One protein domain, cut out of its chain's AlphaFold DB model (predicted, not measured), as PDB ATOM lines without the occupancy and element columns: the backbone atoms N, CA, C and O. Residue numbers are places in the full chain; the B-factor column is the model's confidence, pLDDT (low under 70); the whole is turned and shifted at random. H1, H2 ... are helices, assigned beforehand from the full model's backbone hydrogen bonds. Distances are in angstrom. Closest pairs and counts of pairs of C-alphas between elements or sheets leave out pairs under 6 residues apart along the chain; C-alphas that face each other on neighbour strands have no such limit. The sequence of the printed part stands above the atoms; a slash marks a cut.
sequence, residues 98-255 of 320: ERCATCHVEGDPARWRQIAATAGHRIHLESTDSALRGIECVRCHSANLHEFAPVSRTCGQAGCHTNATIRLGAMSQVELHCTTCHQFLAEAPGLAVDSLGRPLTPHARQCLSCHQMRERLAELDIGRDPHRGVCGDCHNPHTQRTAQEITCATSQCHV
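This is residues 98 to 255 of the 320 residues of an uncharacterized protein of Gemmatimonadetes bacterium GWC2_71_10 (UniProt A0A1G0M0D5). This has little regular structure: a winding chain with ten helices, H4 and H8 near the middle, H1 and H10 toward opposite ends. The 158 printed residues, under half in named elements, run H1 to H10, all helix, with no named strand. It is compact, radius of gyration of the C-alphas 17.5 A, spans 49 by 33 by 30 A.

Past H1, residues 98 to 104, find H4, residues 119 to 125, which touches H8, residues 197 to 200, C-alphas 119 and 199 closest, 6.7 A. H10, residues 211 to 216, has every O i to N i+4 pair within hydrogen-bond range; H1 and H4 have 2 of 3. H7, residues 169 to 173, has 0 of 1 but 2 of 2 O i to N i+3.

Find C-alpha 98 at (128.468, 156.977, 156.654), where H1 begins; H10 ends at C-alpha 216, (113.166, 113.407, 143.934).

The printed part has no cut. The link H7 to H8, residues 174 to 196, is long. Residues 113 and 245 to 252 have pLDDT under 70.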
ATOM      1  N   GLU A  98     127.224 156.711 155.934       90.06
ATOM      2  CA  GLU A  98     128.468 156.977 156.654       90.06
ATOM      3  C   GLU A  98     128.336 156.617 158.137       90.06
ATOM      4  O   GLU A  98     129.289 156.127 158.736       90.06
ATOM      5  N   ARG A  99     127.136 156.758 158.723       91.19
ATOM      6  CA  ARG A  99     126.865 156.361 160.117       91.19
ATOM      7  C   ARG A  99     127.071 154.866 160.334       91.19
ATOM      8  O   ARG A  99     127.622 154.459 161.352       91.19
ATOM      9  N   CYS A 100     126.642 154.048 159.377       88.88
ATOM     10  CA  CYS A 100     126.856 152.606 159.414       88.88
ATOM     11  C   CYS A 100     128.310 152.262 159.068       88.88
ATOM     12  O   CYS A 100     128.904 151.392 159.709       88.88
ATOM     13  N   ALA A 101     128.886 152.949 158.077       87.75
ATOM     14  CA  ALA A 101     130.218 152.678 157.547       87.75
ATOM     15  C   ALA A 101     131.326 152.857 158.591       87.75
ATOM     16  O   ALA A 101     132.230 152.026 158.629       87.75
ATOM     17  N   THR A 102     131.219 153.835 159.499       88.50
ATOM     18  CA  THR A 102     132.209 154.040 160.574       88.50
ATOM     19  C   THR A 102     132.467 152.777 161.403       88.50
ATOM     20  O   THR A 102     133.591 152.532 161.836       88.50
ATOM     21  N   CYS A 103     131.450 151.932 161.593       87.00
ATOM     22  CA  CYS A 103     131.591 150.668 162.315       87.00
ATOM     23  C   CYS A 103     131.690 149.462 161.375       87.00
ATOM     24  O   CYS A 103     132.556 148.612 161.564       87.00
ATOM     25  N   HIS A 104     130.820 149.373 160.368       85.75
ATOM     26  CA  HIS A 104     130.686 148.185 159.520       85.75
ATOM     27  C   HIS A 104     131.665 148.123 158.338       85.75
ATOM     28  O   HIS A 104     131.742 147.087 157.679       85.75
ATOM     29  N   VAL A 105     132.391 149.207 158.053       82.56
ATOM     30  CA  VAL A 105     133.358 149.289 156.944       82.56
ATOM     31  C   VAL A 105     134.724 149.763 157.442       82.56
ATOM     32  O   VAL A 105     135.726 149.102 157.193       82.56
ATOM     33  N   GLU A 106     134.760 150.882 158.165       83.94
ATOM     34  CA  GLU A 106     135.982 151.526 158.675       83.94
ATOM     35  C   GLU A 106     136.438 150.965 160.031       83.94
ATOM     36  O   GLU A 106     137.591 151.144 160.424       83.94
ATOM     37  N   GLY A 107     135.534 150.299 160.756       80.88
ATOM     38  CA  GLY A 107     135.810 149.704 162.058       80.88
ATOM     39  C   GLY A 107     136.752 148.498 161.983       80.88
ATOM     40  O   GLY A 107     137.286 148.157 160.933       80.88
ATOM     41  N   ASP A 108     136.937 147.813 163.117       79.56
ATOM     42  CA  ASP A 108     137.805 146.629 163.219       79.56
ATOM     43  C   ASP A 108     137.526 145.595 162.101       79.56
ATOM     44  O   ASP A 108     136.495 144.907 162.130       79.56
ATOM     45  N   PRO A 109     138.455 145.414 161.143       70.69
ATOM     46  CA  PRO A 109     138.258 144.505 160.023       70.69
ATOM     47  C   PRO A 109     138.103 143.047 160.467       70.69
ATOM     48  O   PRO A 109     137.477 142.259 159.763       70.69
ATOM     49  N   ALA A 110     138.658 142.653 161.618       72.81
ATOM     50  CA  ALA A 110     138.499 141.295 162.128       72.81
ATOM     51  C   ALA A 110     137.056 141.009 162.583       72.81
ATOM     52  O   ALA A 110     136.625 139.857 162.558       72.81
ATOM     53  N   ARG A 111     136.296 142.046 162.956       71.81
ATOM     54  CA  ARG A 111     134.881 141.943 163.343       71.81
ATOM     55  C   ARG A 111     133.907 142.249 162.208       71.81
ATOM     56  O   ARG A 111     132.833 141.657 162.181       71.81
ATOM     57  N   TRP A 112     134.259 143.149 161.289       71.00
ATOM     58  CA  TRP A 112     133.272 143.807 160.420       71.00
ATOM     59  C   TRP A 112     133.450 143.580 158.912       71.00
ATOM     60  O   TRP A 112     132.727 144.166 158.113       71.00
ATOM     61  N   ARG A 113     134.318 142.650 158.490       67.69
ATOM     62  CA  ARG A 113     134.539 142.295 157.066       67.69
ATOM     63  C   ARG A 113     133.310 141.802 156.286       67.69
ATOM     64  O   ARG A 113     133.427 141.579 155.086       67.69
ATOM     65  N   GLN A 114     132.143 141.636 156.908       72.62
ATOM     66  CA  GLN A 114     130.961 141.067 156.254       72.62
ATOM     67  C   GLN A 114     130.538 141.826 154.989       72.62
ATOM     68  O   GLN A 114     130.209 141.182 153.998       72.62
ATOM     69  N   ILE A 115     130.579 143.162 154.970       79.56
ATOM     70  CA  ILE A 115     130.117 143.930 153.799       79.56
ATOM     71  C   ILE A 115     131.065 143.730 152.609       79.56
ATOM     72  O   ILE A 115     130.638 143.294 151.545       79.56
ATOM     73  N   ALA A 116     132.361 143.975 152.810       79.31
ATOM     74  CA  ALA A 116     133.366 143.882 151.750       79.31
ATOM     75  C   ALA A 116     133.695 142.437 151.328       79.31
ATOM     76  O   ALA A 116     134.323 142.231 150.293       79.31
ATOM     77  N   ALA A 117     133.312 141.428 152.115       84.88
ATOM     78  CA  ALA A 117     133.602 140.028 151.810       84.88
ATOM     79  C   ALA A 117     132.434 139.282 151.156       84.88
ATOM     80  O   ALA A 117     132.667 138.228 150.566       84.88
ATOM     81  N   THR A 118     131.196 139.781 151.243       90.94
ATOM     82  CA  THR A 118     130.014 139.010 150.825       90.94
ATOM     83  C   THR A 118     129.435 139.464 149.493       90.94
ATOM     84  O   THR A 118     129.226 140.652 149.249       90.94
ATOM     85  N   ALA A 119     129.125 138.502 148.626       92.94
ATOM     86  CA  ALA A 119     128.663 138.752 147.265       92.94
ATOM     87  C   ALA A 119     127.413 139.639 147.206       92.94
ATOM     88  O   ALA A 119     127.329 140.521 146.356       92.94
ATOM     89  N   GLY A 120     126.461 139.440 148.123       92.25
ATOM     90  CA  GLY A 120     125.189 140.158 148.128       92.25
ATOM     91  C   GLY A 120     125.340 141.643 148.432       92.25
ATOM     92  O   GLY A 120     124.700 142.463 147.781       92.25
ATOM     93  N   HIS A 121     126.215 142.018 149.366       91.44
ATOM     94  CA  HIS A 121     126.498 143.430 149.619       91.44
ATOM     95  C   HIS A 121     127.264 144.048 148.452       91.44
ATOM     96  O   HIS A 121     126.868 145.092 147.937       91.44
ATOM     97  N   ARG A 122     128.321 143.373 147.992       90.81
ATOM     98  CA  ARG A 122     129.186 143.872 146.921       90.81
ATOM     99  C   ARG A 122     128.428 144.096 145.611       90.81
ATOM    100  O   ARG A 122     128.577 145.151 145.012       90.81
ATOM    101  N   ILE A 123     127.544 143.179 145.200       91.56
ATOM    102  CA  ILE A 123     126.777 143.338 143.949       91.56
ATOM    103  C   ILE A 123     125.798 144.523 143.991       91.56
ATOM    104  O   ILE A 123     125.425 145.032 142.943       91.56
ATOM    105  N   HIS A 124     125.376 144.975 145.176       91.50
ATOM    106  CA  HIS A 124     124.498 146.141 145.309       91.50
ATOM    107  C   HIS A 124     125.284 147.441 145.516       91.50
ATOM    108  O   HIS A 124     124.896 148.470 144.976       91.50
ATOM    109  N   LEU A 125     126.375 147.408 146.285       89.88
ATOM    110  CA  LEU A 125     127.128 148.603 146.685       89.88
ATOM    111  C   LEU A 125     128.258 148.968 145.713       89.88
ATOM    112  O   LEU A 125     128.567 150.146 145.563       89.88
ATOM    113  N   GLU A 126     128.871 147.980 145.057       89.06
ATOM    114  CA  GLU A 126     129.978 148.172 144.105       89.06
ATOM    115  C   GLU A 126     129.498 148.185 142.641       89.06
ATOM    116  O   GLU A 126     130.308 148.297 141.720       89.06
ATOM    117  N   SER A 127     128.189 148.051 142.401       86.38
ATOM    118  CA  SER A 127     127.632 148.046 141.047       86.38
ATOM    119  C   SER A 127     127.786 149.395 140.354       86.38
ATOM    120  O   SER A 127     127.617 150.461 140.947       86.38
ATOM    121  N   THR A 128     128.052 149.342 139.052       86.38
ATOM    122  CA  THR A 128     128.079 150.517 138.176       86.38
ATOM    123  C   THR A 128     126.686 150.921 137.687       86.38
ATOM    124  O   THR A 128     126.542 151.993 137.088       86.38
ATOM    125  N   ASP A 129     125.659 150.110 137.961       87.50
ATOM    126  CA  ASP A 129     124.277 150.412 137.599       87.50
ATOM    127  C   ASP A 129     123.795 151.686 138.306       87.50
ATOM    128  O   ASP A 129     123.816 151.817 139.532       87.50
ATOM    129  N   SER A 130     123.313 152.637 137.507       87.12
ATOM    130  CA  SER A 130     122.707 153.873 137.994       87.12
ATOM    131  C   SER A 130     121.549 153.651 138.972       87.12
ATOM    132  O   SER A 130     121.378 154.466 139.876       87.12
ATOM    133  N   ALA A 131     120.797 152.552 138.843       85.81
ATOM    134  CA  ALA A 131     119.680 152.217 139.723       85.81
ATOM    135  C   ALA A 131     120.123 151.846 141.149       85.81
ATOM    136  O   ALA A 131     119.340 151.966 142.093       85.81
ATOM    137  N   LEU A 132     121.376 151.412 141.308       87.50
ATOM    138  CA  LEU A 132     121.967 151.006 142.586       87.50
ATOM    139  C   LEU A 132     122.867 152.089 143.194       87.50
ATOM    140  O   LEU A 132     123.290 151.982 144.346       87.50
ATOM    141  N   ARG A 133     123.131 153.167 142.447       87.25
ATOM    142  CA  ARG A 133     123.995 154.259 142.889       87.25
ATOM    143  C   ARG A 133     123.433 154.924 144.146       87.25
ATOM    144  O   ARG A 133     122.334 155.469 144.133       87.25
ATOM    145  N   GLY A 134     124.227 154.914 145.215       86.25
ATOM    146  CA  GLY A 134     123.851 155.535 146.487       86.25
ATOM    147  C   GLY A 134     122.757 154.783 147.247       86.25
ATOM    148  O   GLY A 134     122.039 155.397 148.030       86.25
ATOM    149  N   ILE A 135     122.594 153.472 147.018       90.94
ATOM    150  CA  ILE A 135     121.671 152.663 147.816       90.94
ATOM    151  C   ILE A 135     122.045 152.726 149.304       90.94
ATOM    152  O   ILE A 135     123.194 152.514 149.696       90.94
ATOM    153  N   GLU A 136     121.059 153.042 150.143       90.62
ATOM    154  CA  GLU A 136     121.289 153.200 151.576       90.62
ATOM    155  C   GLU A 136     121.207 151.871 152.331       90.62
ATOM    156  O   GLU A 136     120.332 151.049 152.053       90.62
ATOM    157  N   CYS A 137     122.040 151.677 153.357       89.38
ATOM    158  CA  CYS A 137     122.026 150.494 154.220       89.38
ATOM    159  C   CYS A 137     120.633 150.274 154.820       89.38
ATOM    160  O   CYS A 137     120.098 149.163 154.794       89.38
ATOM    161  N   VAL A 138     120.004 151.355 155.295       88.38
ATOM    162  CA  VAL A 138     118.664 151.338 155.899       88.38
ATOM    163  C   VAL A 138     117.564 150.958 154.907       88.38
ATOM    164  O   VAL A 138     116.504 150.505 155.325       88.38
ATOM    165  N   ARG A 139     117.808 151.034 153.593       88.81
ATOM    166  CA  ARG A 139     116.837 150.597 152.580       88.81
ATOM    167  C   ARG A 139     116.626 149.079 152.579       88.81
ATOM    168  O   ARG A 139     115.571 148.616 152.150       88.81
ATOM    169  N   CYS A 140     117.593 148.320 153.094       88.31
ATOM    170  CA  CYS A 140     117.485 146.874 153.302       88.31
ATOM    171  C   CYS A 140     117.436 146.508 154.791       88.31
ATOM    172  O   CYS A 140     116.682 145.626 155.188       88.31
ATOM    173  N   HIS A 141     118.216 147.201 155.621       88.12
ATOM    174  CA  HIS A 141     118.356 146.934 157.048       88.12
ATOM    175  C   HIS A 141     117.400 147.749 157.922       88.12
ATOM    176  O   HIS A 141     117.645 147.832 159.106       88.12
ATOM    177  N   SER A 142     116.332 148.361 157.411       82.56
ATOM    178  CA  SER A 142     115.298 148.998 158.249       82.56
ATOM    179  C   SER A 142     113.928 148.418 157.920       82.56
ATOM    180  O   SER A 142     113.033 149.117 157.446       82.56
ATOM    181  N   ALA A 143     113.763 147.115 158.158       74.00
ATOM    182  CA  ALA A 143     112.526 146.398 157.848       74.00
ATOM    183  C   ALA A 143     111.294 146.942 158.580       74.00
ATOM    184  O   ALA A 143     110.179 146.738 158.098       74.00
ATOM    185  N   ASN A 144     111.506 147.589 159.727       74.56
ATOM    186  CA  ASN A 144     110.564 148.432 160.457       74.56
ATOM    187  C   ASN A 144     111.350 149.540 161.187       74.56
ATOM    188  O   ASN A 144     112.579 149.493 161.259       74.56
ATOM    189  N   LEU A 145     110.636 150.507 161.775       76.94
ATOM    190  CA  LEU A 145     111.202 151.531 162.663       76.94
ATOM    191  C   LEU A 145     112.119 150.900 163.724       76.94
ATOM    192  O   LEU A 145     111.647 150.152 164.579       76.94
ATOM    193  N   HIS A 146     113.415 151.221 163.673       84.25
ATOM    194  CA  HIS A 146     114.435 150.757 164.624       84.25
ATOM    195  C   HIS A 146     114.539 149.225 164.773       84.25
ATOM    196  O   HIS A 146     114.936 148.713 165.821       84.25
ATOM    197  N   GLU A 147     114.206 148.489 163.709       80.56
ATOM    198  CA  GLU A 147     114.379 147.040 163.596       80.56
ATOM    199  C   GLU A 147     115.336 146.732 162.439       80.56
ATOM    200  O   GLU A 147     114.968 146.819 161.263       80.56
ATOM    201  N   PHE A 148     116.583 146.392 162.788       75.75
ATOM    202  CA  PHE A 148     117.697 146.401 161.840       75.75
ATOM    203  C   PHE A 148     118.035 145.050 161.198       75.75
ATOM    204  O   PHE A 148     119.188 144.616 161.213       75.75
ATOM    205  N   ALA A 149     117.033 144.357 160.657       74.12
ATOM    206  CA  ALA A 149     117.215 143.060 160.007       74.12
ATOM    207  C   ALA A 149     116.511 143.029 158.641       74.12
ATOM    208  O   ALA A 149     115.347 143.416 158.574       74.12
ATOM    209  N   PRO A 150     117.170 142.574 157.559       71.19
ATOM    210  CA  PRO A 150     116.514 142.419 156.268       71.19
ATOM    211  C   PRO A 150     115.498 141.270 156.310       71.19
ATOM    212  O   PRO A 150     115.676 140.270 157.004       71.19
ATOM    213  N   VAL A 151     114.428 141.404 155.533       78.50
ATOM    214  CA  VAL A 151     113.315 140.443 155.427       78.50
ATOM    215  C   VAL A 151     112.889 140.344 153.959       78.50
ATOM    216  O   VAL A 151     113.263 141.189 153.158       78.50
ATOM    217  N   SER A 152     112.090 139.349 153.551       74.88
ATOM    218  CA  SER A 152     111.782 139.151 152.112       74.88
ATOM    219  C   SER A 152     111.204 140.412 151.468       74.88
ATOM    220  O   SER A 152     111.548 140.770 150.342       74.88
ATOM    221  N   ARG A 153     110.352 141.117 152.225       79.06
ATOM    222  CA  ARG A 153     109.696 142.348 151.780       79.06
ATOM    223  C   ARG A 153     110.676 143.481 151.456       79.06
ATOM    224  O   ARG A 153     110.336 144.310 150.626       79.06
ATOM    225  N   THR A 154     111.877 143.514 152.046       87.25
ATOM    226  CA  THR A 154     112.877 144.547 151.713       87.25
ATOM    227  C   THR A 154     113.540 144.268 150.368       87.25
ATOM    228  O   THR A 154     113.840 145.201 149.634       87.25
ATOM    229  N   CYS A 155     113.718 142.998 149.989       88.81
ATOM    230  CA  CYS A 155     114.219 142.637 148.659       88.81
ATOM    231  C   CYS A 155     113.178 142.934 147.563       88.81
ATOM    232  O   CYS A 155     113.521 143.470 146.510       88.81
ATOM    233  N   GLY A 156     111.905 142.613 147.825       87.25
ATOM    234  CA  GLY A 156     110.782 142.782 146.891       87.25
ATOM    235  C   GLY A 156     110.129 144.170 146.875       87.25
ATOM    236  O   GLY A 156     109.077 144.335 146.262       87.25
ATOM    237  N   GLN A 157     110.706 145.160 147.559       86.50
ATOM    238  CA  GLN A 157     110.135 146.506 147.639       86.50
ATOM    239  C   GLN A 157     110.143 147.240 146.289       86.50
ATOM    240  O   GLN A 157     110.886 146.893 145.368       86.50
ATOM    241  N   ALA A 158     109.329 148.295 146.186       83.12
ATOM    242  CA  ALA A 158     109.224 149.107 144.978       83.12
ATOM    243  C   ALA A 158     110.599 149.626 144.510       83.12
ATOM    244  O   ALA A 158     111.365 150.211 145.282       83.12
ATOM    245  N   GLY A 159     110.898 149.406 143.226       84.75
ATOM    246  CA  GLY A 159     112.179 149.766 142.609       84.75
ATOM    247  C   GLY A 159     113.318 148.765 142.837       84.75
ATOM    248  O   GLY A 159     114.443 149.063 142.455       84.75
ATOM    249  N   CYS A 160     113.050 147.604 143.447       89.62
ATOM    250  CA  CYS A 160     114.013 146.510 143.621       89.62
ATOM    251  C   CYS A 160     113.496 145.226 142.931       89.62
ATOM    252  O   CYS A 160     113.069 145.273 141.779       89.62
ATOM    253  N   HIS A 161     113.501 144.069 143.601       90.12
ATOM    254  CA  HIS A 161     113.118 142.776 143.014       90.12
ATOM    255  C   HIS A 161     111.596 142.530 143.022       90.12
ATOM    256  O   HIS A 161     111.124 141.484 143.466       90.12
ATOM    257  N   THR A 162     110.806 143.479 142.514       87.62
ATOM    258  CA  THR A 162     109.327 143.454 142.584       87.62
ATOM    259  C   THR A 162     108.678 142.281 141.841       87.62
ATOM    260  O   THR A 162     107.582 141.858 142.191       87.62
ATOM    261  N   ASN A 163     109.360 141.727 140.835       84.38
ATOM    262  CA  ASN A 163     108.856 140.630 140.005       84.38
ATOM    263  C   ASN A 163     109.471 139.260 140.349       84.38
ATOM    264  O   ASN A 163     109.207 138.280 139.648       84.38
ATOM    265  N   ALA A 164     110.276 139.167 141.412       86.62
ATOM    266  CA  ALA A 164     110.987 137.947 141.807       86.62
ATOM    267  C   ALA A 164     110.088 136.965 142.586       86.62
ATOM    268  O   ALA A 164     110.374 136.576 143.715       86.62
ATOM    269  N   THR A 165     108.978 136.558 141.970       87.81
ATOM    270  CA  THR A 165     108.048 135.554 142.518       87.81
ATOM    271  C   THR A 165     108.451 134.151 142.077       87.81
ATOM    272  O   THR A 165     108.975 133.980 140.978       87.81
ATOM    273  N   ILE A 166     108.254 133.140 142.926       89.12
ATOM    274  CA  ILE A 166     108.506 131.738 142.563       89.12
ATOM    275  C   ILE A 166     107.289 131.210 141.798       89.12
ATOM    276  O   ILE A 166     106.163 131.291 142.281       89.12
ATOM    277  N   ARG A 167     107.515 130.662 140.604       90.44
ATOM    278  CA  ARG A 167     106.485 130.105 139.711       90.44
ATOM    279  C   ARG A 167     106.573 128.588 139.552       90.44
ATOM    280  O   ARG A 167     105.645 127.977 139.030       90.44
ATOM    281  N   LEU A 168     107.670 127.992 140.012       87.25
ATOM    282  CA  LEU A 168     107.983 126.588 139.786       87.25
ATOM    283  C   LEU A 168     107.107 125.656 140.628       87.25
ATOM    284  O   LEU A 168     107.297 125.534 141.839       87.25
ATOM    285  N   GLY A 169     106.187 124.950 139.969       86.31
ATOM    286  CA  GLY A 169     105.399 123.857 140.540       86.31
ATOM    287  C   GLY A 169     104.842 124.144 141.937       86.31
ATOM    288  O   GLY A 169     104.338 125.230 142.219       86.31
ATOM    289  N   ALA A 170     104.968 123.165 142.837       85.38
ATOM    290  CA  ALA A 170     104.507 123.281 144.221       85.38
ATOM    291  C   ALA A 170     105.300 124.305 145.057       85.38
ATOM    292  O   ALA A 170     104.779 124.794 146.054       85.38
ATOM    293  N   MET A 171     106.520 124.690 144.646       84.44
ATOM    294  CA  MET A 171     107.288 125.731 145.349       84.44
ATOM    295  C   MET A 171     106.608 127.100 145.258       84.44
ATOM    296  O   MET A 171     106.799 127.927 146.141       84.44
ATOM    297  N   SER A 172     105.782 127.330 144.230       87.50
ATOM    298  CA  SER A 172     104.969 128.550 144.111       87.50
ATOM    299  C   SER A 172     103.884 128.681 145.189       87.50
ATOM    300  O   SER A 172     103.326 129.759 145.360       87.50
ATOM    301  N   GLN A 173     103.572 127.594 145.904       86.19
ATOM    302  CA  GLN A 173     102.501 127.541 146.903       86.19
ATOM    303  C   GLN A 173     103.003 127.768 148.336       86.19
ATOM    304  O   GLN A 173     102.211 127.739 149.273       86.19
ATOM    305  N   VAL A 174     104.311 127.966 148.525       82.12
ATOM    306  CA  VAL A 174     104.930 128.151 149.841       82.12
ATOM    307  C   VAL A 174     105.592 129.520 149.893       82.12
ATOM    308  O   VAL A 174     106.322 129.904 148.980       82.12
ATOM    309  N   GLU A 175     105.371 130.254 150.982       81.06
ATOM    310  CA  GLU A 175     106.077 131.510 151.218       81.06
ATOM    311  C   GLU A 175     107.514 131.210 151.668       81.06
ATOM    312  O   GLU A 175     107.758 130.743 152.779       81.06
ATOM    313  N   LEU A 176     108.474 131.443 150.773       83.94
ATOM    314  CA  LEU A 176     109.895 131.223 151.024       83.94
ATOM    315  C   LEU A 176     110.632 132.555 151.073       83.94
ATOM    316  O   LEU A 176     110.452 133.425 150.220       83.94
ATOM    317  N   HIS A 177     111.515 132.704 152.057       87.38
ATOM    318  CA  HIS A 177     112.379 133.873 152.126       87.38
ATOM    319  C   HIS A 177     113.493 133.780 151.073       87.38
ATOM    320  O   HIS A 177     114.052 132.705 150.867       87.38
ATOM    321  N   CYS A 178     113.851 134.895 150.425       88.62
ATOM    322  CA  CYS A 178     114.777 134.913 149.283       88.62
ATOM    323  C   CYS A 178     116.128 134.253 149.607       88.62
ATOM    324  O   CYS A 178     116.659 133.497 148.792       88.62
ATOM    325  N   THR A 179     116.653 134.479 150.818       89.50
ATOM    326  CA  THR A 179     117.938 133.904 151.255       89.50
ATOM    327  C   THR A 179     117.889 132.409 151.593       89.50
ATOM    328  O   THR A 179     118.928 131.798 151.832       89.50
ATOM    329  N   THR A 180     116.708 131.783 151.521       88.88
ATOM    330  CA  THR A 180     116.576 130.313 151.520       88.88
ATOM    331  C   THR A 180     117.249 129.717 150.282       88.88
ATOM    332  O   THR A 180     117.877 128.663 150.359       88.88
ATOM    333  N   CYS A 181     117.152 130.416 149.147       89.50
ATOM    334  CA  CYS A 181     117.729 129.999 147.869       89.50
ATOM    335  C   CYS A 181     118.987 130.802 147.512       89.50
ATOM    336  O   CYS A 181     119.959 130.236 147.022       89.50
ATOM    337  N   HIS A 182     118.989 132.110 147.761       91.44
ATOM    338  CA  HIS A 182     120.102 132.985 147.406       91.44
ATOM    339  C   HIS A 182     121.088 133.145 148.562       91.44
ATOM    340  O   HIS A 182     120.733 133.650 149.627       91.44
ATOM    341  N   GLN A 183     122.356 132.785 148.355       90.69
ATOM    342  CA  GLN A 183     123.383 132.939 149.388       90.69
ATOM    343  C   GLN A 183     123.901 134.381 149.462       90.69
ATOM    344  O   GLN A 183     125.041 134.662 149.118       90.69
ATOM    345  N   PHE A 184     123.077 135.312 149.948       91.12
ATOM    346  CA  PHE A 184     123.437 136.736 150.025       91.12
ATOM    347  C   PHE A 184     124.764 136.987 150.768       91.12
ATOM    348  O   PHE A 184     125.558 137.837 150.373       91.12
ATOM    349  N   LEU A 185     125.029 136.202 151.816       90.25
ATOM    350  CA  LEU A 185     126.258 136.268 152.611       90.25
ATOM    351  C   LEU A 185     127.365 135.319 152.118       90.25
ATOM    352  O   LEU A 185     128.294 135.037 152.869       90.25
ATOM    353  N   ALA A 186     127.280 134.793 150.892       91.50
ATOM    354  CA  ALA A 186     128.362 133.998 150.320       91.50
ATOM    355  C   ALA A 186     129.638 134.837 150.238       91.50
ATOM    356  O   ALA A 186     129.632 135.931 149.668       91.50
ATOM    357  N   GLU A 187     130.728 134.323 150.800       90.50
ATOM    358  CA  GLU A 187     132.029 134.969 150.696       90.50
ATOM    359  C   GLU A 187     132.527 134.913 149.250       90.50
ATOM    360  O   GLU A 187     132.548 133.861 148.612       90.50
ATOM    361  N   ALA A 188     132.923 136.070 148.734       88.19
ATOM    362  CA  ALA A 188     133.389 136.250 147.369       88.19
ATOM    363  C   ALA A 188     134.586 137.218 147.310       88.19
ATOM    364  O   ALA A 188     134.545 138.184 146.544       88.19
ATOM    365  N   PRO A 189     135.642 137.033 148.127       83.50
ATOM    366  CA  PRO A 189     136.786 137.935 148.111       83.50
ATOM    367  C   PRO A 189     137.497 137.873 146.754       83.50
ATOM    368  O   PRO A 189     137.718 136.797 146.202       83.50
ATOM    369  N   GLY A 190     137.849 139.035 146.204       81.88
ATOM    370  CA  GLY A 190     138.628 139.130 144.965       81.88
ATOM    371  C   GLY A 190     137.874 138.800 143.671       81.88
ATOM    372  O   GLY A 190     138.460 138.925 142.600       81.88
ATOM    373  N   LEU A 191     136.589 138.426 143.729       87.75
ATOM    374  CA  LEU A 191     135.765 138.316 142.523       87.75
ATOM    375  C   LEU A 191     135.409 139.707 141.984       87.75
ATOM    376  O   LEU A 191     135.053 140.602 142.759       87.75
ATOM    377  N   ALA A 192     135.476 139.862 140.662       89.12
ATOM    378  CA  ALA A 192     134.961 141.035 139.966       89.12
ATOM    379  C   ALA A 192     133.434 141.138 140.134       89.12
ATOM    380  O   ALA A 192     132.750 140.124 140.299       89.12
ATOM    381  N   VAL A 193     132.908 142.368 140.132       86.75
ATOM    382  CA  VAL A 193     131.499 142.659 140.460       86.75
ATOM    383  C   VAL A 193     130.525 141.960 139.505       86.75
ATOM    384  O   VAL A 193     129.512 141.419 139.941       86.75
ATOM    385  N   ASP A 194     130.865 141.899 138.218       85.75
ATOM    386  CA  ASP A 194     130.103 141.209 137.168       85.75
ATOM    387  C   ASP A 194     129.961 139.694 137.400       85.75
ATOM    388  O   ASP A 194     128.991 139.070 136.972       85.75
ATOM    389  N   SER A 195     130.895 139.108 138.145       87.88
ATOM    390  CA  SER A 195     130.961 137.678 138.437       87.88
ATOM    391  C   SER A 195     130.277 137.302 139.758       87.88
ATOM    392  O   SER A 195     130.151 136.116 140.078       87.88
ATOM    393  N   LEU A 196     129.795 138.284 140.531       89.69
ATOM    394  CA  LEU A 196     129.159 138.066 141.838       89.69
ATOM    395  C   LEU A 196     127.782 137.402 141.756       89.69
ATOM    396  O   LEU A 196     127.291 136.910 142.768       89.69
ATOM    397  N   GLY A 197     127.165 137.331 140.574       87.44
ATOM    398  CA  GLY A 197     125.895 136.625 140.397       87.44
ATOM    399  C   GLY A 197     125.996 135.127 140.705       87.44
ATOM    400  O   GLY A 197     125.076 134.550 141.276       87.44
ATOM    401  N   ARG A 198     127.138 134.500 140.400       85.69
ATOM    402  CA  ARG A 198     127.339 133.053 140.564       85.69
ATOM    403  C   ARG A 198     127.306 132.565 142.020       85.69
ATOM    404  O   ARG A 198     126.600 131.608 142.283       85.69
ATOM    405  N   PRO A 199     128.006 133.179 142.992       89.00
ATOM    406  CA  PRO A 199     127.864 132.782 144.397       89.00
ATOM    407  C   PRO A 199     126.471 133.075 144.982       89.00
ATOM    408  O   PRO A 199     126.143 132.566 146.050       89.00
ATOM    409  N   LEU A 200     125.652 133.893 144.311       90.38
ATOM    410  CA  LEU A 200     124.289 134.211 144.739       90.38
ATOM    411  C   LEU A 200     123.243 133.248 144.179       90.38
ATOM    412  O   LEU A 200     122.129 133.215 144.709       90.38
ATOM    413  N   THR A 201     123.545 132.494 143.120       88.62
ATOM    414  CA  THR A 201     122.595 131.542 142.539       88.62
ATOM    415  C   THR A 201     122.449 130.312 143.445       88.62
ATOM    416  O   THR A 201     123.385 129.938 144.150       88.62
ATOM    417  N   PRO A 202     121.261 129.685 143.511       89.50
ATOM    418  CA  PRO A 202     121.053 128.507 144.345       89.50
ATOM    419  C   PRO A 202     121.847 127.300 143.833       89.50
ATOM    420  O   PRO A 202     121.796 126.948 142.652       89.50
ATOM    421  N   HIS A 203     122.516 126.616 144.756       88.00
ATOM    422  CA  HIS A 203     123.206 125.354 144.519       88.00
ATOM    423  C   HIS A 203     122.424 124.184 145.129       88.00
ATOM    424  O   HIS A 203     121.425 124.354 145.836       88.00
ATOM    425  N   ALA A 204     122.948 122.975 144.932       88.00
ATOM    426  CA  ALA A 204     122.405 121.739 145.471       88.00
ATOM    427  C   ALA A 204     122.093 121.828 146.971       88.00
ATOM    428  O   ALA A 204     121.056 121.339 147.397       88.00
ATOM    429  N   ARG A 205     122.918 122.509 147.784       87.81
ATOM    430  CA  ARG A 205     122.642 122.663 149.226       87.81
ATOM    431  C   ARG A 205     121.319 123.375 149.516       87.81
ATOM    432  O   ARG A 205     120.623 122.975 150.442       87.81
ATOM    433  N   GLN A 206     120.972 124.410 148.751       90.44
ATOM    434  CA  GLN A 206     119.715 125.139 148.932       90.44
ATOM    435  C   GLN A 206     118.539 124.317 148.423       90.44
ATOM    436  O   GLN A 206     117.565 124.126 149.147       90.44
ATOM    437  N   CYS A 207     118.650 123.762 147.216       86.56
ATOM    438  CA  CYS A 207     117.582 122.963 146.619       86.56
ATOM    439  C   CYS A 207     117.282 121.706 147.449       86.56
ATOM    440  O   CYS A 207     116.126 121.400 147.724       86.56
ATOM    441  N   LEU A 208     118.323 121.017 147.913       87.94
ATOM    442  CA  LEU A 208     118.228 119.818 148.743       87.94
ATOM    443  C   LEU A 208     118.026 120.140 150.232       87.94
ATOM    444  O   LEU A 208     118.054 119.228 151.050       87.94
ATOM    445  N   SER A 209     117.805 121.398 150.623       88.19
ATOM    446  CA  SER A 209     117.348 121.704 151.988       88.19
ATOM    447  C   SER A 209     115.878 121.314 152.193       88.19
ATOM    448  O   SER A 209     115.461 121.014 153.311       88.19
ATOM    449  N   CYS A 210     115.099 121.239 151.109       85.94
ATOM    450  CA  CYS A 210     113.696 120.846 151.129       85.94
ATOM    451  C   CYS A 210     113.533 119.321 150.992       85.94
ATOM    452  O   CYS A 210     114.150 118.689 150.135       85.94
ATOM    453  N   HIS A 211     112.637 118.723 151.785       83.25
ATOM    454  CA  HIS A 211     112.421 117.268 151.807       83.25
ATOM    455  C   HIS A 211     112.023 116.680 150.447       83.25
ATOM    456  O   HIS A 211     112.603 115.686 150.018       83.25
ATOM    457  N   GLN A 212     111.096 117.326 149.737       82.44
ATOM    458  CA  GLN A 212     110.604 116.826 148.452       82.44
ATOM    459  C   GLN A 212     111.695 116.817 147.371       82.44
ATOM    460  O   GLN A 212     111.773 115.884 146.577       82.44
ATOM    461  N   MET A 213     112.570 117.826 147.351       81.81
ATOM    462  CA  MET A 213     113.687 117.880 146.402       81.81
ATOM    463  C   MET A 213     114.733 116.805 146.695       81.81
ATOM    464  O   MET A 213     115.244 116.188 145.764       81.81
ATOM    465  N   ARG A 214     115.014 116.535 147.976       85.25
ATOM    466  CA  ARG A 214     115.910 115.442 148.386       85.25
ATOM    467  C   ARG A 214     115.401 114.084 147.935       85.25
ATOM    468  O   ARG A 214     116.188 113.280 147.461       85.25
ATOM    469  N   GLU A 215     114.107 113.835 148.091       85.75
ATOM    470  CA  GLU A 215     113.488 112.573 147.686       85.75
ATOM    471  C   GLU A 215     113.534 112.393 146.164       85.75
ATOM    472  O   GLU A 215     113.955 111.352 145.671       85.75
ATOM    473  N   ARG A 216     113.175 113.438 145.407       80.12
ATOM    474  CA  ARG A 216     113.166 113.407 143.934       80.12
ATOM    475  C   ARG A 216     114.553 113.256 143.309       80.12
ATOM    476  O   ARG A 216     114.644 112.776 142.184       80.12
ATOM    477  N   LEU A 217     115.603 113.687 144.004       80.56
ATOM    478  CA  LEU A 217     116.988 113.675 143.526       80.56
ATOM    479  C   LEU A 217     117.890 112.775 144.383       80.56
ATOM    480  O   LEU A 217     119.099 112.984 144.423       80.56
ATOM    481  N   ALA A 218     117.325 111.778 145.069       80.75
ATOM    482  CA  ALA A 218     118.080 110.915 145.980       80.75
ATOM    483  C   ALA A 218     119.231 110.157 145.288       80.75
ATOM    484  O   ALA A 218     120.242 109.857 145.917       80.75
ATOM    485  N   GLU A 219     119.084 109.879 143.992       80.31
ATOM    486  CA  GLU A 219     120.063 109.152 143.175       80.31
ATOM    487  C   GLU A 219     121.074 110.072 142.463       80.31
ATOM    488  O   GLU A 219     122.016 109.590 141.830       80.31
ATOM    489  N   LEU A 220     120.902 111.398 142.555       79.12
ATOM    490  CA  LEU A 220     121.785 112.366 141.908       79.12
ATOM    491  C   LEU A 220     123.134 112.445 142.638       79.12
ATOM    492  O   LEU A 220     123.238 112.974 143.746       79.12
ATOM    493  N   ASP A 221     124.197 111.999 141.969       80.06
ATOM    494  CA  ASP A 221     125.573 112.195 142.427       80.06
ATOM    495  C   ASP A 221     126.092 113.583 142.012       80.06
ATOM    496  O   ASP A 221     126.670 113.758 140.936       80.06
ATOM    497  N   ILE A 222     125.909 114.572 142.892       77.94
ATOM    498  CA  ILE A 222     126.389 115.954 142.699       77.94
ATOM    499  C   ILE A 222     127.905 116.017 142.465       77.94
ATOM    500  O   ILE A 222     128.375 116.893 141.742       77.94
ATOM    501  N   GLY A 223     128.685 115.096 143.042       75.44
ATOM    502  CA  GLY A 223     130.138 115.068 142.864       75.44
ATOM    503  C   GLY A 223     130.564 114.710 141.439       75.44
ATOM    504  O   GLY A 223     131.685 115.018 141.037       75.44
ATOM    505  N   ARG A 224     129.668 114.082 140.668       74.75
ATOM    506  CA  ARG A 224     129.888 113.699 139.268       74.75
ATOM    507  C   ARG A 224     129.135 114.574 138.271       74.75
ATOM    508  O   ARG A 224     129.298 114.367 137.070       74.75
ATOM    509  N   ASP A 225     128.343 115.537 138.738       76.44
ATOM    510  CA  ASP A 225     127.714 116.527 137.869       76.44
ATOM    511  C   ASP A 225     128.783 117.491 137.311       76.44
ATOM    512  O   ASP A 225     129.494 118.140 138.087       76.44
ATOM    513  N   PRO A 226     128.914 117.633 135.977       75.62
ATOM    514  CA  PRO A 226     129.911 118.522 135.377       75.62
ATOM    515  C   PRO A 226     129.687 120.002 135.731       75.62
ATOM    516  O   PRO A 226     130.633 120.790 135.682       75.62
ATOM    517  N   HIS A 227     128.472 120.374 136.142       79.56
ATOM    518  CA  HIS A 227     128.121 121.724 136.585       79.56
ATOM    519  C   HIS A 227     128.305 121.923 138.095       79.56
ATOM    520  O   HIS A 227     127.990 122.994 138.613       79.56
ATOM    521  N   ARG A 228     128.862 120.936 138.816       79.00
ATOM    522  CA  ARG A 228     129.170 120.995 140.257       79.00
ATOM    523  C   ARG A 228     127.956 121.324 141.136       79.00
ATOM    524  O   ARG A 228     128.099 121.943 142.192       79.00
ATOM    525  N   GLY A 229     126.757 120.941 140.704       82.00
ATOM    526  CA  GLY A 229     125.522 121.143 141.453       82.00
ATOM    527  C   GLY A 229     125.096 122.606 141.577       82.00
ATOM    528  O   GLY A 229     124.417 122.951 142.545       82.00
ATOM    529  N   VAL A 230     125.484 123.480 140.644       84.94
ATOM    530  CA  VAL A 230     124.934 124.844 140.547       84.94
ATOM    531  C   VAL A 230     123.566 124.769 139.863       84.94
ATOM    532  O   VAL A 230     123.409 125.064 138.683       84.94
ATOM    533  N   CYS A 231     122.553 124.306 140.596       82.44
ATOM    534  CA  CYS A 231     121.217 124.055 140.050       82.44
ATOM    535  C   CYS A 231     120.619 125.296 139.362       82.44
ATOM    536  O   CYS A 231     119.930 125.154 138.351       82.44
ATOM    537  N   GLY A 232     120.919 126.491 139.883       83.44
ATOM    538  CA  GLY A 232     120.486 127.783 139.347       83.44
ATOM    539  C   GLY A 232     120.971 128.116 137.932       83.44
ATOM    540  O   GLY A 232     120.362 128.961 137.281       83.44
ATOM    541  N   ASP A 233     122.016 127.448 137.431       80.38
ATOM    542  CA  ASP A 233     122.531 127.672 136.069       80.38
ATOM    543  C   ASP A 233     121.581 127.103 134.999       80.38
ATOM    544  O   ASP A 233     121.598 127.518 133.842       80.38
ATOM    545  N   CYS A 234     120.732 126.148 135.386       80.00
ATOM    546  CA  CYS A 234     119.751 125.512 134.508       80.00
ATOM    547  C   CYS A 234     118.321 125.798 134.974       80.00
ATOM    548  O   CYS A 234     117.456 126.170 134.179       80.00
ATOM    549  N   HIS A 235     118.060 125.630 136.269       83.94
ATOM    550  CA  HIS A 235     116.752 125.847 136.864       83.94
ATOM    551  C   HIS A 235     116.595 127.280 137.349       83.94
ATOM    552  O   HIS A 235     117.335 127.751 138.205       83.94
ATOM    553  N   ASN A 236     115.554 127.948 136.863       87.31
ATOM    554  CA  ASN A 236     115.164 129.263 137.334       87.31
ATOM    555  C   ASN A 236     113.730 129.204 137.881       87.31
ATOM    556  O   ASN A 236     112.768 129.278 137.107       87.31
ATOM    557  N   PRO A 237     113.569 129.120 139.216       88.94
ATOM    558  CA  PRO A 237     112.258 129.038 139.848       88.94
ATOM    559  C   PRO A 237     111.353 130.252 139.609       88.94
ATOM    560  O   PRO A 237     110.157 130.168 139.884       88.94
ATOM    561  N   HIS A 238     111.892 131.375 139.125       90.12
ATOM    562  CA  HIS A 238     111.128 132.592 138.848       90.12
ATOM    563  C   HIS A 238     110.518 132.624 137.444       90.12
ATOM    564  O   HIS A 238     109.530 133.325 137.204       90.12
ATOM    565  N   THR A 239     111.084 131.877 136.498       87.12
ATOM    566  CA  THR A 239     110.622 131.860 135.103       87.12
ATOM    567  C   THR A 239     109.940 130.551 134.736       87.12
ATOM    568  O   THR A 239     108.977 130.578 133.972       87.12
ATOM    569  N   GLN A 240     110.384 129.436 135.314       86.44
ATOM    570  CA  GLN A 240     109.870 128.106 135.010       86.44
ATOM    571  C   GLN A 240     108.564 127.829 135.746       86.44
ATOM    572  O   GLN A 240     108.447 128.101 136.943       86.44
ATOM    573  N   ARG A 241     107.592 127.239 135.046       87.81
ATOM    574  CA  ARG A 241     106.369 126.692 135.658       87.81
ATOM    575  C   ARG A 241     106.545 125.218 136.005       87.81
ATOM    576  O   ARG A 241     106.044 124.765 137.033       87.81
ATOM    577  N   THR A 242     107.295 124.489 135.182       83.88
ATOM    578  CA  THR A 242     107.603 123.065 135.352       83.88
ATOM    579  C   THR A 242     109.110 122.800 135.319       83.88
ATOM    580  O   THR A 242     109.885 123.577 134.764       83.88
ATOM    581  N   ALA A 243     109.547 121.682 135.906       71.12
ATOM    582  CA  ALA A 243     110.967 121.316 135.955       71.12
ATOM    583  C   ALA A 243     111.537 120.897 134.582       71.12
ATOM    584  O   ALA A 243     112.750 120.804 134.427       71.12
ATOM    585  N   GLN A 244     110.676 120.639 133.594       71.12
ATOM    586  CA  GLN A 244     111.038 120.141 132.264       71.12
ATOM    587  C   GLN A 244     111.255 121.254 131.224       71.12
ATOM    588  O   GLN A 244     111.634 120.962 130.095       71.12
ATOM    589  N   GLU A 245     111.043 122.524 131.579       68.06
ATOM    590  CA  GLU A 245     111.121 123.680 130.664       68.06
ATOM    591  C   GLU A 245     112.550 124.074 130.224       68.06
ATOM    592  O   GLU A 245     112.740 125.122 129.612       68.06
ATOM    593  N   ILE A 246     113.568 123.253 130.504       68.75
ATOM    594  CA  ILE A 246     114.973 123.565 130.205       68.75
ATOM    595  C   ILE A 246     115.473 122.727 129.043       68.75
ATOM    596  O   ILE A 246     115.372 121.499 129.053       68.75
ATOM    597  N   THR A 247     116.131 123.384 128.090       63.66
ATOM    598  CA  THR A 247     116.993 122.706 127.120       63.66
ATOM    599  C   THR A 247     118.388 123.320 127.155       63.66
ATOM    600  O   THR A 247     118.530 124.541 127.178       63.66
ATOM    601  N   CYS A 248     119.434 122.489 127.125       69.25
ATOM    602  CA  CYS A 248     120.828 122.951 127.136       69.25
ATOM    603  C   CYS A 248     121.177 123.841 125.925       69.25
ATOM    604  O   CYS A 248     122.126 124.621 125.986       69.25
ATOM    605  N   ALA A 249     120.406 123.735 124.836       61.38
ATOM    606  CA  ALA A 249     120.572 124.521 123.616       61.38
ATOM    607  C   ALA A 249     120.103 125.978 123.770       61.38
ATOM    608  O   ALA A 249     120.725 126.884 123.220       61.38
ATOM    609  N   THR A 250     119.031 126.225 124.531       59.62
ATOM    610  CA  THR A 250     118.448 127.568 124.706       59.62
ATOM    611  C   THR A 250     119.067 128.359 125.853       59.62
ATOM    612  O   THR A 250     118.904 129.573 125.905       59.62
ATOM    613  N   SER A 251     119.804 127.704 126.755       62.69
ATOM    614  CA  SER A 251     120.403 128.344 127.936       62.69
ATOM    615  C   SER A 251     121.627 129.222 127.637       62.69
ATOM    616  O   SER A 251     122.224 129.748 128.563       62.69
ATOM    617  N   GLN A 252     122.046 129.354 126.372       65.38
ATOM    618  CA  GLN A 252     123.229 130.118 125.927       65.38
ATOM    619  C   GLN A 252     124.578 129.758 126.597       65.38
ATOM    620  O   GLN A 252     125.600 130.358 126.284       65.38
ATOM    621  N   CYS A 253     124.635 128.730 127.447       71.88
ATOM    622  CA  CYS A 253     125.882 128.252 128.051       71.88
ATOM    623  C   CYS A 253     126.667 127.306 127.125       71.88
ATOM    624  O   CYS A 253     127.893 127.298 127.141       71.88
ATOM    625  N   HIS A 254     125.979 126.536 126.273       76.12
ATOM    626  CA  HIS A 254     126.594 125.595 125.326       76.12
ATOM    627  C   HIS A 254     126.579 126.106 123.874       76.12
ATOM    628  O   HIS A 254     126.417 125.321 122.949       76.12
ATOM    629  N   VAL A 255     126.756 127.409 123.635       72.38
ATOM    630  CA  VAL A 255     126.611 128.038 122.297       72.38
ATOM    631  C   VAL A 255     127.522 127.463 121.204       72.38
ATOM    632  O   VAL A 255     127.160 127.477 120.032       72.38
TER     633      VAL A 255